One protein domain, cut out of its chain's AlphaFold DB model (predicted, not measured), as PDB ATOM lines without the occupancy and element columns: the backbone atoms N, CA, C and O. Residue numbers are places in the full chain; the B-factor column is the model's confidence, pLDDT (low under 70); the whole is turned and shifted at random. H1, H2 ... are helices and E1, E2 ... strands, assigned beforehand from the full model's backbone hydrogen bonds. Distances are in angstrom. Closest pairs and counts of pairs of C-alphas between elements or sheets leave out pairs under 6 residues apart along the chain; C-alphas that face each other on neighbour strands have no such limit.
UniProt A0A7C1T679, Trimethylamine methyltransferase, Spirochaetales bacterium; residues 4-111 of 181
ATOM      1  N   GLY A   4     -19.505  15.878 -12.259       89.25
ATOM      2  CA  GLY A   4     -19.520  17.336 -12.207       89.25
ATOM      3  C   GLY A   4     -18.609  17.869 -11.118       89.25
ATOM      4  O   GLY A   4     -18.356  17.198 -10.117       89.25
ATOM      5  N   GLY A   5     -18.116  19.081 -11.327       87.00
ATOM      6  CA  GLY A   5     -17.255  19.777 -10.388       87.00
ATOM      7  C   GLY A   5     -17.103  21.235 -10.791       87.00
ATOM      8  O   GLY A   5     -17.195  21.570 -11.965       87.00
ATOM      9  N   CYS A   6     -16.883  22.093  -9.802       86.19
ATOM     10  CA  CYS A   6     -16.558  23.497 -10.004       86.19
ATOM     11  C   CYS A   6     -15.237  23.747  -9.282       86.19
ATOM     12  O   CYS A   6     -15.183  23.715  -8.051       86.19
ATOM     13  N   VAL A   7     -14.153  23.865 -10.050       87.94
ATOM     14  CA  VAL A   7     -12.791  23.916  -9.514       87.94
ATOM     15  C   VAL A   7     -12.068  25.101 -10.130       87.94
ATOM     16  O   VAL A   7     -11.700  25.076 -11.297       87.94
ATOM     17  N   SER A   8     -11.849  26.136  -9.329       87.38
ATOM     18  CA  SER A   8     -11.029  27.286  -9.698       87.38
ATOM     19  C   SER A   8     -10.366  27.857  -8.446       87.38
ATOM     20  O   SER A   8     -10.950  27.750  -7.358       87.38
ATOM     21  N   PRO A   9      -9.161  28.442  -8.544       84.44
ATOM     22  CA  PRO A   9      -8.640  29.275  -7.471       84.44
ATOM     23  C   PRO A   9      -9.562  30.471  -7.195       84.44
ATOM     24  O   PRO A   9     -10.199  31.026  -8.088       84.44
ATOM     25  N   LEU A  10      -9.589  30.902  -5.935       90.62
ATOM     26  CA  LEU A  10     -10.177  32.182  -5.554       90.62
ATOM     27  C   LEU A  10      -9.262  33.319  -6.034       90.62
ATOM     28  O   LEU A  10      -8.054  33.274  -5.782       90.62
ATOM     29  N   ASP A  11      -9.814  34.360  -6.662       92.25
ATOM     30  CA  ASP A  11      -9.037  35.559  -6.975       92.25
ATOM     31  C   ASP A  11      -8.625  36.247  -5.663       92.25
ATOM     32  O   ASP A  11      -9.456  36.755  -4.913       92.25
ATOM     33  N   MET A  12      -7.328  36.268  -5.361       93.69
ATOM     34  CA  MET A  12      -6.833  36.764  -4.071       93.69
ATOM     35  C   MET A  12      -6.930  38.286  -3.911       93.69
ATOM     36  O   MET A  12      -6.831  38.789  -2.793       93.69
ATOM     37  N   LYS A  13      -7.097  39.035  -5.007       94.19
ATOM     38  CA  LYS A  13      -7.191  40.499  -4.977       94.19
ATOM     39  C   LYS A  13      -8.615  40.957  -4.689       94.19
ATOM     40  O   LYS A  13      -8.813  41.968  -4.021       94.19
ATOM     41  N   THR A  14      -9.589  40.239  -5.229       93.00
ATOM     42  CA  THR A  14     -11.005  40.618  -5.216       93.00
ATOM     43  C   THR A  14     -11.860  39.684  -4.375       93.00
ATOM     44  O   THR A  14     -12.989  40.034  -4.050       93.00
ATOM     45  N   THR A  15     -11.331  38.525  -3.975       93.06
ATOM     46  CA  THR A  15     -12.043  37.445  -3.270       93.06
ATOM     47  C   THR A  15     -13.249  36.905  -4.039       93.06
ATOM     48  O   THR A  15     -14.181  36.365  -3.452       93.06
ATOM     49  N   VAL A  16     -13.225  37.046  -5.366       92.12
ATOM     50  CA  VAL A  16     -14.281  36.584  -6.266       92.12
ATOM     51  C   VAL A  16     -13.877  35.257  -6.902       92.12
ATOM     52  O   VAL A  16     -12.702  35.004  -7.177       92.12
ATOM     53  N   PHE A  17     -14.862  34.394  -7.138       90.31
ATOM     54  CA  PHE A  17     -14.696  33.242  -8.014       90.31
ATOM     55  C   PHE A  17     -14.771  33.732  -9.465       90.31
ATOM     56  O   PHE A  17     -15.853  34.054  -9.943       90.31
ATOM     57  N   ALA A  18     -13.630  33.855 -10.140       92.31
ATOM     58  CA  ALA A  18     -13.565  34.442 -11.477       92.31
ATOM     59  C   ALA A  18     -14.067  33.459 -12.550       92.31
ATOM     60  O   ALA A  18     -13.396  32.470 -12.866       92.31
ATOM     61  N   TYR A  19     -15.235  33.737 -13.130       92.25
ATOM     62  CA  TYR A  19     -15.852  32.915 -14.172       92.25
ATOM     63  C   TYR A  19     -15.080  32.974 -15.497       92.25
ATOM     64  O   TYR A  19     -14.989  31.973 -16.212       92.25
ATOM     65  N   GLY A  20     -14.484  34.125 -15.807       92.06
ATOM     66  CA  GLY A  20     -13.662  34.334 -16.998       92.06
ATOM     67  C   GLY A  20     -12.249  33.753 -16.886       92.06
ATOM     68  O   GLY A  20     -11.483  33.828 -17.847       92.06
ATOM     69  N   SER A  21     -11.879  33.182 -15.733       93.44
ATOM     70  CA  SER A  21     -10.516  32.707 -15.485       93.44
ATOM     71  C   SER A  21     -10.142  31.486 -16.342       93.44
ATOM     72  O   SER A  21     -10.933  30.541 -16.481       93.44
ATOM     73  N   PRO A  22      -8.919  31.452 -16.900       93.94
ATOM     74  CA  PRO A  22      -8.448  30.294 -17.646       93.94
ATOM     75  C   PRO A  22      -8.248  29.063 -16.756       93.94
ATOM     76  O   PRO A  22      -8.438  27.942 -17.225       93.94
ATOM     77  N   GLU A  23      -7.910  29.239 -15.476       94.19
ATOM     78  CA  GLU A  23      -7.726  28.146 -14.518       94.19
ATOM     79  C   GLU A  23      -9.002  27.318 -14.369       94.19
ATOM     80  O   GLU A  23      -8.941  26.086 -14.386       94.19
ATOM     81  N   TRP A  24     -10.159  27.983 -14.312       92.56
ATOM     82  CA  TRP A  24     -11.433  27.281 -14.255       92.56
ATOM     83  C   TRP A  24     -11.729  26.526 -15.553       92.56
ATOM     84  O   TRP A  24     -12.157  25.375 -15.512       92.56
ATOM     85  N   ARG A  25     -11.447  27.125 -16.720       93.69
ATOM     86  CA  ARG A  25     -11.655  26.444 -18.010       93.69
ATOM     87  C   ARG A  25     -10.761  25.216 -18.167       93.69
ATOM     88  O   ARG A  25     -11.221  24.193 -18.666       93.69
ATOM     89  N   ILE A  26      -9.499  25.292 -17.741       94.38
ATOM     90  CA  ILE A  26      -8.576  24.146 -17.756       94.38
ATOM     91  C   ILE A  26      -9.120  23.022 -16.870       94.38
ATOM     92  O   ILE A  26      -9.114  21.859 -17.282       94.38
ATOM     93  N   ALA A  27      -9.618  23.362 -15.679       93.50
ATOM     94  CA  ALA A  27     -10.213  22.388 -14.778       93.50
ATOM     95  C   ALA A  27     -11.472  21.738 -15.373       93.50
ATOM     96  O   ALA A  27     -11.587  20.514 -15.335       93.50
ATOM     97  N   ASP A  28     -12.367  22.512 -15.992       93.50
ATOM     98  CA  ASP A  28     -13.567  21.990 -16.661       93.50
ATOM     99  C   ASP A  28     -13.215  21.017 -17.800       93.50
ATOM    100  O   ASP A  28     -13.816  19.946 -17.921       93.50
ATOM    101  N   VAL A  29     -12.197  21.337 -18.609       94.62
ATOM    102  CA  VAL A  29     -11.702  20.438 -19.665       94.62
ATOM    103  C   VAL A  29     -11.163  19.137 -19.063       94.62
ATOM    104  O   VAL A  29     -11.494  18.054 -19.548       94.62
ATOM    105  N   ALA A  30     -10.367  19.219 -17.993       94.50
ATOM    106  CA  ALA A  30      -9.831  18.044 -17.310       94.50
ATOM    107  C   ALA A  30     -10.947  17.173 -16.704       94.50
ATOM    108  O   ALA A  30     -10.925  15.950 -16.848       94.50
ATOM    109  N   LEU A  31     -11.961  17.792 -16.088       94.56
ATOM    110  CA  LEU A  31     -13.142  17.098 -15.568       94.56
ATOM    111  C   LEU A  31     -13.919  16.395 -16.687       94.56
ATOM    112  O   LEU A  31     -14.322  15.245 -16.515       94.56
ATOM    113  N   SER A  32     -14.074  17.034 -17.850       95.25
ATOM    114  CA  SER A  32     -14.692  16.399 -19.017       95.25
ATOM    115  C   SER A  32     -13.906  15.164 -19.468       95.25
ATOM    116  O   SER A  32     -14.483  14.097 -19.669       95.25
ATOM    117  N   GLN A  33     -12.575  15.243 -19.535       95.31
ATOM    118  CA  GLN A  33     -11.741  14.095 -19.912       95.31
ATOM    119  C   GLN A  33     -11.827  12.941 -18.904       95.31
ATOM    120  O   GLN A  33     -11.888  11.776 -19.301       95.31
ATOM    121  N   LEU A  34     -11.881  13.248 -17.606       95.44
ATOM    122  CA  LEU A  34     -12.107  12.238 -16.571       95.44
ATOM    123  C   LEU A  34     -13.490  11.596 -16.702       95.44
ATOM    124  O   LEU A  34     -13.607  10.382 -16.565       95.44
ATOM    125  N   SER A  35     -14.529  12.376 -17.009       95.56
ATOM    126  CA  SER A  35     -15.877  11.836 -17.215       95.56
ATOM    127  C   SER A  35     -15.933  10.821 -18.360       95.56
ATOM    128  O   SER A  35     -16.539   9.763 -18.204       95.56
ATOM    129  N   LEU A  36     -15.203  11.085 -19.452       93.12
ATOM    130  CA  LEU A  36     -15.064  10.164 -20.579       93.12
ATOM    131  C   LEU A  36     -14.335   8.882 -20.169       93.12
ATOM    132  O   LEU A  36     -14.720   7.797 -20.593       93.12
ATOM    133  N   HIS A  37     -13.306   8.985 -19.320       95.19
ATOM    134  CA  HIS A  37     -12.607   7.812 -18.791       95.19
ATOM    135  C   HIS A  37     -13.518   6.922 -17.931       95.19
ATOM    136  O   HIS A  37     -13.395   5.699 -17.971       95.19
ATOM    137  N   TYR A  38     -14.435   7.527 -17.173       95.69
ATOM    138  CA  TYR A  38     -15.380   6.812 -16.312       95.69
ATOM    139  C   TYR A  38     -16.703   6.435 -16.998       95.69
ATOM    140  O   TYR A  38     -17.567   5.874 -16.328       95.69
ATOM    141  N   ASP A  39     -16.865   6.728 -18.292       95.38
ATOM    142  CA  ASP A  39     -18.103   6.512 -19.057       95.38
ATOM    143  C   ASP A  39     -19.345   7.128 -18.381       95.38
ATOM    144  O   ASP A  39     -20.403   6.513 -18.229       95.38
ATOM    145  N   LEU A  40     -19.200   8.370 -17.908       96.44
ATOM    146  CA  LEU A  40     -20.272   9.132 -17.272       96.44
ATOM    147  C   LEU A  40     -20.534  10.435 -18.030       96.44
ATOM    148  O   LEU A  40     -19.586  11.094 -18.454       96.44
ATOM    149  N   PRO A  41     -21.802  10.874 -18.140       95.06
ATOM    150  CA  PRO A  41     -22.094  12.200 -18.660       95.06
ATOM    151  C   PRO A  41     -21.550  13.267 -17.707       95.06
ATOM    152  O   PRO A  41     -21.627  13.098 -16.488       95.06
ATOM    153  N   VAL A  42     -21.069  14.382 -18.252       95.75
ATOM    154  CA  VAL A  42     -20.544  15.511 -17.480       95.75
ATOM    155  C   VAL A  42     -21.462  16.729 -17.503       95.75
ATOM    156  O   VAL A  42     -21.995  17.134 -18.541       95.75
ATOM    157  N   PHE A  43     -21.614  17.319 -16.325       94.81
ATOM    158  CA  PHE A  43     -22.182  18.633 -16.090       94.81
ATOM    159  C   PHE A  43     -21.042  19.643 -15.957       94.81
ATOM    160  O   PHE A  43     -20.223  19.536 -15.043       94.81
ATOM    161  N   GLY A  44     -20.987  20.601 -16.876       93.31
ATOM    162  CA  GLY A  44     -19.993  21.669 -16.895       93.31
ATOM    163  C   GLY A  44     -20.638  23.045 -17.028       93.31
ATOM    164  O   GLY A  44     -21.866  23.192 -17.056       93.31
ATOM    165  N   THR A  45     -19.801  24.072 -17.103       93.75
ATOM    166  CA  THR A  45     -20.245  25.471 -17.170       93.75
ATOM    167  C   THR A  45     -19.726  26.111 -18.451       93.75
ATOM    168  O   THR A  45     -18.706  25.678 -18.997       93.75
ATOM    169  N   ALA A  46     -20.451  27.093 -18.986       95.38
ATOM    170  CA  ALA A  46     -19.968  28.009 -20.019       95.38
ATOM    171  C   ALA A  46     -20.986  29.124 -20.282       95.38
ATOM    172  O   ALA A  46     -22.131  29.060 -19.851       95.38
ATOM    173  N   GLY A  47     -20.584  30.125 -21.066       95.31
ATOM    174  CA  GLY A  47     -21.467  31.228 -21.435       95.31
ATOM    175  C   GLY A  47     -21.665  32.216 -20.292       95.31
ATOM    176  O   GLY A  47     -22.692  32.878 -20.239       95.31
ATOM    177  N   ALA A  48     -20.674  32.333 -19.412       94.81
ATOM    178  CA  ALA A  48     -20.691  33.238 -18.275       94.81
ATOM    179  C   ALA A  48     -19.526  34.234 -18.328       94.81
ATOM    180  O   ALA A  48     -18.510  33.971 -18.976       94.81
ATOM    181  N   THR A  49     -19.689  35.377 -17.660       96.44
ATOM    182  CA  THR A  49     -18.688  36.449 -17.621       96.44
ATOM    183  C   THR A  49     -18.573  37.094 -16.239       96.44
ATOM    184  O   THR A  49     -19.540  37.172 -15.480       96.44
ATOM    185  N   ASP A  50     -17.387  37.615 -15.930       95.81
ATOM    186  CA  ASP A  50     -17.142  38.483 -14.777       95.81
ATOM    187  C   ASP A  50     -17.471  39.959 -15.057       95.81
ATOM    188  O   ASP A  50     -17.456  40.780 -14.127       95.81
ATOM    189  N   SER A  51     -17.773  40.312 -16.313       96.94
ATOM    190  CA  SER A  51     -18.167  41.666 -16.699       96.94
ATOM    191  C   SER A  51     -19.506  42.052 -16.072       96.94
ATOM    192  O   SER A  51     -20.412  41.233 -15.897       96.94
ATOM    193  N   LYS A  52     -19.620  43.333 -15.706       96.31
ATOM    194  CA  LYS A  52     -20.821  43.924 -15.083       96.31
ATOM    195  C   LYS A  52     -21.761  44.508 -16.138       96.31
ATOM    196  O   LYS A  52     -22.877  44.911 -15.828       96.31
ATOM    197  N   VAL A  53     -21.296  44.594 -17.382       96.75
ATOM    198  CA  VAL A  53     -22.013  45.167 -18.519       96.75
ATOM    199  C   VAL A  53     -21.800  44.297 -19.751       96.75
ATOM    200  O   VAL A  53     -20.874  43.495 -19.814       96.75
ATOM    201  N   ILE A  54     -22.677  44.433 -20.739       96.88
ATOM    202  CA  ILE A  54     -22.549  43.705 -22.002       96.88
ATOM    203  C   ILE A  54     -21.575  44.482 -22.887       96.88
ATOM    204  O   ILE A  54     -21.949  45.467 -23.523       96.88
ATOM    205  N   ASP A  55     -20.318  44.056 -22.877       97.06
ATOM    206  CA  ASP A  55     -19.209  44.709 -23.562       97.06
ATOM    207  C   ASP A  55     -18.262  43.696 -24.235       97.06
ATOM    208  O   ASP A  55     -18.584  42.517 -24.412       97.06
ATOM    209  N   ALA A  56     -17.085  44.169 -24.651       98.00
ATOM    210  CA  ALA A  56     -16.078  43.323 -25.281       98.00
ATOM    211  C   ALA A  56     -15.552  42.225 -24.339       98.00
ATOM    212  O   ALA A  56     -15.267  41.125 -24.812       98.00
ATOM    213  N   GLN A  57     -15.451  42.498 -23.030       97.94
ATOM    214  CA  GLN A  57     -15.061  41.488 -22.045       97.94
ATOM    215  C   GLN A  57     -16.110  40.374 -21.992       97.94
ATOM    216  O   GLN A  57     -15.757  39.204 -22.141       97.94
ATOM    217  N   ALA A  58     -17.390  40.740 -21.862       97.44
ATOM    218  CA  ALA A  58     -18.489  39.779 -21.832       97.44
ATOM    219  C   ALA A  58     -18.493  38.873 -23.070       97.44
ATOM    220  O   ALA A  58     -18.480  37.648 -22.956       97.44
ATOM    221  N   GLY A  59     -18.417  39.474 -24.263       97.19
ATOM    222  CA  GLY A  59     -18.375  38.727 -25.520       97.19
ATOM    223  C   GLY A  59     -17.190  37.762 -25.615       97.19
ATOM    224  O   GLY A  59     -17.363  36.622 -26.052       97.19
ATOM    225  N   ALA A  60     -15.999  38.192 -25.185       97.94
ATOM    226  CA  ALA A  60     -14.799  37.363 -25.210       97.94
ATOM    227  C   ALA A  60     -14.909  36.162 -24.259       97.94
ATOM    228  O   ALA A  60     -14.640  35.034 -24.673       97.94
ATOM    229  N   GLU A  61     -15.338  36.381 -23.015       97.56
ATOM    230  CA  GLU A  61     -15.456  35.331 -21.993       97.56
ATOM    231  C   GLU A  61     -16.568  34.320 -22.323       97.56
ATOM    232  O   GLU A  61     -16.372  33.108 -22.177       97.56
ATOM    233  N   TRP A  62     -17.704  34.779 -22.862       97.38
ATOM    234  CA  TRP A  62     -18.765  33.895 -23.347       97.38
ATOM    235  C   TRP A  62     -18.288  33.006 -24.492       97.38
ATOM    236  O   TRP A  62     -18.430  31.785 -24.423       97.38
ATOM    237  N   ALA A  63     -17.688  33.595 -25.530       97.38
ATOM    238  CA  ALA A  63     -17.195  32.842 -26.681       97.38
ATOM    239  C   ALA A  63     -16.107  31.839 -26.280       97.38
ATOM    240  O   ALA A  63     -16.170  30.674 -26.674       97.38
ATOM    241  N   TYR A  64     -15.152  32.280 -25.457       96.06
ATOM    242  CA  TYR A  64     -14.065  31.464 -24.926       96.06
ATOM    243  C   TYR A  64     -14.579  30.258 -24.132       96.06
ATOM    244  O   TYR A  64     -14.211  29.118 -24.416       96.06
ATOM    245  N   SER A  65     -15.464  30.487 -23.162       96.62
ATOM    246  CA  SER A  65     -15.982  29.406 -22.322       96.62
ATOM    247  C   SER A  65     -16.849  28.422 -23.111       96.62
ATOM    248  O   SER A  65     -16.686  27.210 -22.954       96.62
ATOM    249  N   LEU A  66     -17.720  28.912 -24.005       97.56
ATOM    250  CA  LEU A  66     -18.608  28.070 -24.813       97.56
ATOM    251  C   LEU A  66     -17.836  27.163 -25.771       97.56
ATOM    252  O   LEU A  66     -18.147  25.972 -25.856       97.56
ATOM    253  N   ILE A  67     -16.818  27.684 -26.468       97.00
ATOM    254  CA  ILE A  67     -16.028  26.853 -27.385       97.00
ATOM    255  C   ILE A  67     -15.195  25.816 -26.624       97.00
ATOM    256  O   ILE A  67     -15.142  24.662 -27.050       97.00
ATOM    257  N   CYS A  68     -14.615  26.176 -25.473       96.06
ATOM    258  CA  CYS A  68     -13.873  25.237 -24.631       96.06
ATOM    259  C   CYS A  68     -14.756  24.068 -24.179       96.06
ATOM    260  O   CYS A  68     -14.396  22.914 -24.411       96.06
ATOM    261  N   SER A  69     -15.930  24.342 -23.605       95.75
ATOM    262  CA  SER A  69     -16.833  23.288 -23.121       95.75
ATOM    263  C   SER A  69     -17.378  22.423 -24.264       95.75
ATOM    264  O   SER A  69     -17.481  21.201 -24.134       95.75
ATOM    265  N   ALA A  70     -17.659  23.023 -25.425       96.06
ATOM    266  CA  ALA A  70     -18.123  22.285 -26.597       96.06
ATOM    267  C   ALA A  70     -17.069  21.317 -27.158       96.06
ATOM    268  O   ALA A  70     -17.423  20.180 -27.497       96.06
ATOM    269  N   LEU A  71     -15.805  21.755 -27.245       95.56
ATOM    270  CA  LEU A  71     -14.676  20.950 -27.724       95.56
ATOM    271  C   LEU A  71     -14.202  19.921 -26.690       95.56
ATOM    272  O   LEU A  71     -13.731  18.855 -27.075       95.56
ATOM    273  N   ALA A  72     -14.374  20.194 -25.395       95.06
ATOM    274  CA  ALA A  72     -14.082  19.243 -24.323       95.06
ATOM    275  C   ALA A  72     -15.070  18.066 -24.265       95.06
ATOM    276  O   ALA A  72     -14.797  17.079 -23.586       95.06
ATOM    277  N   GLY A  73     -16.206  18.156 -24.965       93.94
ATOM    278  CA  GLY A  73     -17.227  17.109 -24.992       93.94
ATOM    279  C   GLY A  73     -18.227  17.176 -23.837       93.94
ATOM    280  O   GLY A  73     -18.857  16.166 -23.540       93.94
ATOM    281  N   VAL A  74     -18.406  18.348 -23.215       95.25
ATOM    282  CA  VAL A  74     -19.343  18.513 -22.095       95.25
ATOM    283  C   VAL A  74     -20.783  18.223 -22.538       95.25
ATOM    284  O   VAL A  74     -21.229  18.728 -23.573       95.25
ATOM    285  N   ASN A  75     -21.520  17.411 -21.768       93.75
ATOM    286  CA  ASN A  75     -22.870  16.969 -22.139       93.75
ATOM    287  C   ASN A  75     -23.953  17.974 -21.745       93.75
ATOM    288  O   ASN A  75     -24.871  18.226 -22.524       93.75
ATOM    289  N   ILE A  76     -23.864  18.515 -20.531       94.38
ATOM    290  CA  ILE A  76     -24.834  19.467 -19.990       94.38
ATOM    291  C   ILE A  76     -24.068  20.721 -19.588       94.38
ATOM    292  O   ILE A  76     -23.174  20.657 -18.749       94.38
ATOM    293  N   ILE A  77     -24.415  21.844 -20.210       95.06
ATOM    294  CA  ILE A  77     -23.789  23.147 -19.982       95.06
ATOM    295  C   ILE A  77     -24.823  24.070 -19.339       95.06
ATOM    296  O   ILE A  77     -25.945  24.176 -19.840       95.06
ATOM    297  N   HIS A  78     -24.437  24.737 -18.253       93.50
ATOM    298  CA  HIS A  78     -25.232  25.770 -17.580       93.50
ATOM    299  C   HIS A  78     -24.470  27.104 -17.487       93.50
ATOM    300  O   HIS A  78     -23.361  27.201 -18.009       93.50
ATOM    301  N   ASP A  79     -25.088  28.100 -16.841       92.88
ATOM    302  CA  ASP A  79     -24.614  29.488 -16.660       92.88
ATOM    303  C   ASP A  79     -24.643  30.370 -17.914       92.88
ATOM    304  O   ASP A  79     -24.098  31.472 -17.933       92.88
ATOM    305  N   VAL A  80     -25.333  29.920 -18.963       94.62
ATOM    306  CA  VAL A  80     -25.474  30.675 -20.211       94.62
ATOM    307  C   VAL A  80     -26.166  32.019 -19.944       94.62
ATOM    308  O   VAL A  80     -27.318  32.061 -19.516       94.62
ATOM    309  N   GLY A  81     -25.468  33.119 -20.224       93.44
ATOM    310  CA  GLY A  81     -25.927  34.488 -19.995       93.44
ATOM    311  C   GLY A  81     -25.662  35.027 -18.583       93.44
ATOM    312  O   GLY A  81     -26.120  36.131 -18.277       93.44
ATOM    313  N   TYR A  82     -24.949  34.286 -17.724       95.25
ATOM    314  CA  TYR A  82     -24.554  34.780 -16.402       95.25
ATOM    315  C   TYR A  82     -23.497  35.877 -16.512       95.25
ATOM    316  O   TYR A  82     -22.604  35.847 -17.362       95.25
ATOM    317  N   MET A  83     -23.614  36.848 -15.616       96.12
ATOM    318  CA  MET A  83     -22.775  38.033 -15.519       96.12
ATOM    319  C   MET A  83     -22.350  38.246 -14.067       96.12
ATOM    320  O   MET A  83     -22.909  37.641 -13.148       96.12
ATOM    321  N   GLU A  84     -21.354  39.110 -13.858       95.56
ATOM    322  CA  GLU A  84     -20.840  39.439 -12.525       95.56
ATOM    323  C   GLU A  84     -20.531  38.184 -11.689       95.56
ATOM    324  O   GLU A  84     -20.999  38.035 -10.561       95.56
ATOM    325  N   SER A  85     -19.784  37.241 -12.265       92.50
ATOM    326  CA  SER A  85     -19.380  36.017 -11.558       92.50
ATOM    327  C   SER A  85     -20.579  35.191 -11.056       92.50
ATOM    328  O   SER A  85     -20.564  34.633  -9.958       92.50
ATOM    329  N   GLY A  86     -21.648  35.160 -11.855       92.62
ATOM    330  CA  GLY A  86     -22.888  34.442 -11.557       92.62
ATOM    331  C   GLY A  86     -23.857  35.180 -10.630       92.62
ATOM    332  O   GLY A  86     -24.874  34.608 -10.246       92.62
ATOM    333  N   LEU A  87     -23.577  36.434 -10.260       94.75
ATOM    334  CA  LEU A  87     -24.450  37.222  -9.382       94.75
ATOM    335  C   LEU A  87     -25.582  37.926 -10.134       94.75
ATOM    336  O   LEU A  87     -26.593  38.281  -9.524       94.75
ATOM    337  N   THR A  88     -25.441  38.118 -11.446       94.94
ATOM    338  CA  THR A  88     -26.450  38.780 -12.277       94.94
ATOM    339  C   THR A  88     -26.730  38.011 -13.562       94.94
ATOM    340  O   THR A  88     -25.939  37.194 -14.028       94.94
ATOM    341  N   GLY A  89     -27.900  38.272 -14.143       89.75
ATOM    342  CA  GLY A  89     -28.304  37.736 -15.436       89.75
ATOM    343  C   GLY A  89     -29.075  38.781 -16.234       89.75
ATOM    344  O   GLY A  89     -29.721  39.666 -15.668       89.75
ATOM    345  N   SER A  90     -29.009  38.676 -17.556       92.56
ATOM    346  CA  SER A  90     -29.714  39.550 -18.495       92.56
ATOM    347  C   SER A  90     -30.302  38.712 -19.627       92.56
ATOM    348  O   SER A  90     -29.667  37.783 -20.129       92.56
ATOM    349  N   LEU A  91     -31.521  39.050 -20.049       96.44
ATOM    350  CA  LEU A  91     -32.146  38.400 -21.202       96.44
ATOM    351  C   LEU A  91     -31.395  38.730 -22.495       96.44
ATOM    352  O   LEU A  91     -31.286  37.889 -23.381       96.44
ATOM    353  N   GLU A  92     -30.834  39.934 -22.591       97.38
ATOM    354  CA  GLU A  92     -29.956  40.324 -23.687       97.38
ATOM    355  C   GLU A  92     -28.662  39.507 -23.699       97.38
ATOM    356  O   GLU A  92     -28.260  39.035 -24.759       97.38
ATOM    357  N   ALA A  93     -28.039  39.288 -22.534       97.50
ATOM    358  CA  ALA A  93     -26.864  38.424 -22.414       97.50
ATOM    359  C   ALA A  93     -27.179  36.991 -22.859       97.50
ATOM    360  O   ALA A  93     -26.422  36.408 -23.637       97.50
ATOM    361  N   LEU A  94     -28.329  36.451 -22.443       97.12
ATOM    362  CA  LEU A  94     -28.801  35.139 -22.885       97.12
ATOM    363  C   LEU A  94     -29.023  35.097 -24.406       97.12
ATOM    364  O   LEU A  94     -28.576  34.159 -25.058       97.12
ATOM    365  N   SER A  95     -29.649  36.129 -24.983       97.81
ATOM    366  CA  SER A  95     -29.863  36.226 -26.433       97.81
ATOM    367  C   SER A  95     -28.552  36.311 -27.219       97.81
ATOM    368  O   SER A  95     -28.465  35.762 -28.314       97.81
ATOM    369  N   ILE A  96     -27.530  36.988 -26.691       98.25
ATOM    370  CA  ILE A  96     -26.204  37.046 -27.322       98.25
ATOM    371  C   ILE A  96     -25.491  35.698 -27.184       98.25
ATOM    372  O   ILE A  96     -24.882  35.222 -28.141       98.25
ATOM    373  N   CYS A  97     -25.585  35.051 -26.022       97.94
ATOM    374  CA  CYS A  97     -25.019  33.722 -25.830       97.94
ATOM    375  C   CYS A  97     -25.667  32.678 -26.748       97.94
ATOM    376  O   CYS A  97     -24.955  31.805 -27.232       97.94
ATOM    377  N   ASP A  98     -26.967  32.774 -27.039       97.62
ATOM    378  CA  ASP A  98     -27.648  31.911 -28.019       97.62
ATOM    379  C   ASP A  98     -27.035  32.035 -29.426       97.62
ATOM    380  O   ASP A  98     -26.697  31.028 -30.054       97.62
ATOM    381  N   GLU A  99     -26.768  33.263 -29.882       98.00
ATOM    382  CA  GLU A  99     -26.069  33.518 -31.149       98.00
ATOM    383  C   GLU A  99     -24.668  32.873 -31.161       98.00
ATOM    384  O   GLU A  99     -24.288  32.192 -32.120       98.00
ATOM    385  N   ILE A 100     -23.909  33.024 -30.068       98.19
ATOM    386  CA  ILE A 100     -22.578  32.416 -29.911       98.19
ATOM    387  C   ILE A 100     -22.676  30.884 -29.881       98.19
ATOM    388  O   ILE A 100     -21.859  30.202 -30.500       98.19
ATOM    389  N   ILE A 101     -23.689  30.315 -29.223       98.00
ATOM    390  CA  ILE A 101     -23.962  28.873 -29.236       98.00
ATOM    391  C   ILE A 101     -24.228  28.396 -30.668       98.00
ATOM    392  O   ILE A 101     -23.756  27.320 -31.038       98.00
ATOM    393  N   GLY A 102     -24.923  29.182 -31.494       97.56
ATOM    394  CA  GLY A 102     -25.086  28.917 -32.925       97.56
ATOM    395  C   GLY A 102     -23.745  28.790 -33.658       97.56
ATOM    396  O   GLY A 102     -23.512  27.798 -34.354       97.56
ATOM    397  N   ILE A 103     -22.829  29.738 -33.427       97.62
ATOM    398  CA  ILE A 103     -21.460  29.714 -33.975       97.62
ATOM    399  C   ILE A 103     -20.703  28.471 -33.499       97.62
ATOM    400  O   ILE A 103     -20.090  27.762 -34.301       97.62
ATOM    401  N   VAL A 104     -20.758  28.171 -32.200       97.81
ATOM    402  CA  VAL A 104     -20.060  27.029 -31.598       97.81
ATOM    403  C   VAL A 104     -20.609  25.704 -32.124       97.81
ATOM    404  O   VAL A 104     -19.827  24.812 -32.449       97.81
ATOM    405  N   LYS A 105     -21.931  25.574 -32.293       96.56
ATOM    406  CA  LYS A 105     -22.563  24.393 -32.903       96.56
ATOM    407  C   LYS A 105     -22.089  24.183 -34.340       96.56
ATOM    408  O   LYS A 105     -21.693  23.067 -34.671       96.56
ATOM    409  N   LYS A 106     -22.068  25.239 -35.166       95.69
ATOM    410  CA  LYS A 106     -21.552  25.148 -36.543       95.69
ATOM    411  C   LYS A 106     -20.058  24.825 -36.578       95.69
ATOM    412  O   LYS A 106     -19.612  24.059 -37.419       95.69
ATOM    413  N   THR A 107     -19.282  25.377 -35.652       96.12
ATOM    414  CA  THR A 107     -17.846  25.083 -35.550       96.12
ATOM    415  C   THR A 107     -17.621  23.618 -35.178       96.12
ATOM    416  O   THR A 107     -16.811  22.931 -35.797       96.12
ATOM    417  N   LYS A 108     -18.381  23.106 -34.203       95.38
ATOM    418  CA  LYS A 108     -18.292  21.720 -33.731       95.38
ATOM    419  C   LYS A 108     -18.751  20.699 -34.775       95.38
ATOM    420  O   LYS A 108     -18.242  19.583 -34.756       95.38
ATOM    421  N   SER A 109     -19.678  21.046 -35.675       93.31
ATOM    422  CA  SER A 109     -20.122  20.118 -36.726       93.31
ATOM    423  C   SER A 109     -19.014  19.764 -37.722       93.31
ATOM    424  O   SER A 109     -19.137  18.763 -38.419       93.31
ATOM    425  N   GLY A 110     -17.940  20.559 -37.782       92.25
ATOM    426  CA  GLY A 110     -16.826  20.327 -38.694       92.25
ATOM    427  C   GLY A 110     -17.251  20.391 -40.162       92.25
ATOM    428  O   GLY A 110     -18.220  21.068 -40.516       92.25
ATOM    429  N   PHE A 111     -16.501  19.683 -41.005       91.31
ATOM    430  CA  PHE A 111     -16.789  19.533 -42.427       91.31
ATOM    431  C   PHE A 111     -17.381  18.155 -42.695       91.31
ATOM    432  O   PHE A 111     -16.836  17.145 -42.248       91.31
TER     433      PHE A 111
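AT A GLANCE: This is residues 4 to 111 of the 181 residues of the protein "Trimethylamine methyltransferase" of Spirochaetales bacterium (UniProt A0A7C1T679). Three long helices running the same general way form a flat slab, with H2 in the middle and H1 and H3 on its two sides, and a small two-stranded sheet, E1 and E2, packs beside H1 and residues 65 to 72 of H2. A long unnamed stretch, residues 4 to 21, runs out and folds back on the side of H1 away from H2. The printed part has 108 residues, with three named helices and two named strands in the order H1, E1, H2, E2, H3; the sheet has the order E1, E2 and is parallel, and the class is mostly helix. The whole is compact, with a radius of gyration of the C-alphas of 13.5 A and spans of 37 by 34 by 18 A.

IN THESE COORDINATES: Residues 4 to 21 hold no named element. H1, residues 22 to 37, begins with C-alpha 22 at (-8.448, 30.294, -17.646) and is 22.9 A long from first to last C-alpha. E1 is residues 42 to 45, 10.0 A long. H2, residues 56 to 72, begins with C-alpha 56 at (-16.078, 43.323, -25.281) and is 24.2 A long. E2 is residues 76 to 78, 6.8 A long. H3, residues 91 to 108, is 25.0 A long and ends with C-alpha 108 at (-18.292, 21.720, -33.731).

HOW THE PARTS SIT: H1 and H2 touch, H2 with its residues 65 to 72 alone; the closest C-alphas are those of Val 29 and Ala 72, 5.4 A apart. They run the same way at a shallow tilt of 17 degrees. H2 and H3 touch, closest at the C-alphas of Ile 67 and Val 104, 5.8 A apart. They run the same way at a steep tilt of 42 degrees. H1 and H3 are apart. E1 and E2 are parallel neighbours, their directions 23 degrees apart; N 44 and O 76, at 2.9 A, and N 76 and O 42, at 3.1 A, are within hydrogen-bond range. E1, H2 and E2 form a strand-helix-strand unit, two parallel neighbour strands with a helix between them along the chain, and its crossover is right-handed. The closest C-alphas of H1 and E1 are those of Ser 35 and Val 42, 5.9 A apart. E1 and H3 are apart, and so are H1 and E2. In H1, H2 and H3 every O i to N i+4 pair is within hydrogen-bond range.

THE WHOLE: The two C-alphas farthest apart are those of Lys 13 and Phe 111, at 44.0 A. The printed part has no cut. The links H1 to E1 and H2 to E2 are tight, E1 to H2 is short, and E2 to H3, with 12 residues, is long; within it residues 82 to 83 pair with residues 88 to 89, antiparallel. The mean pLDDT of the printed part is 94.7, and no printed residue is under 70.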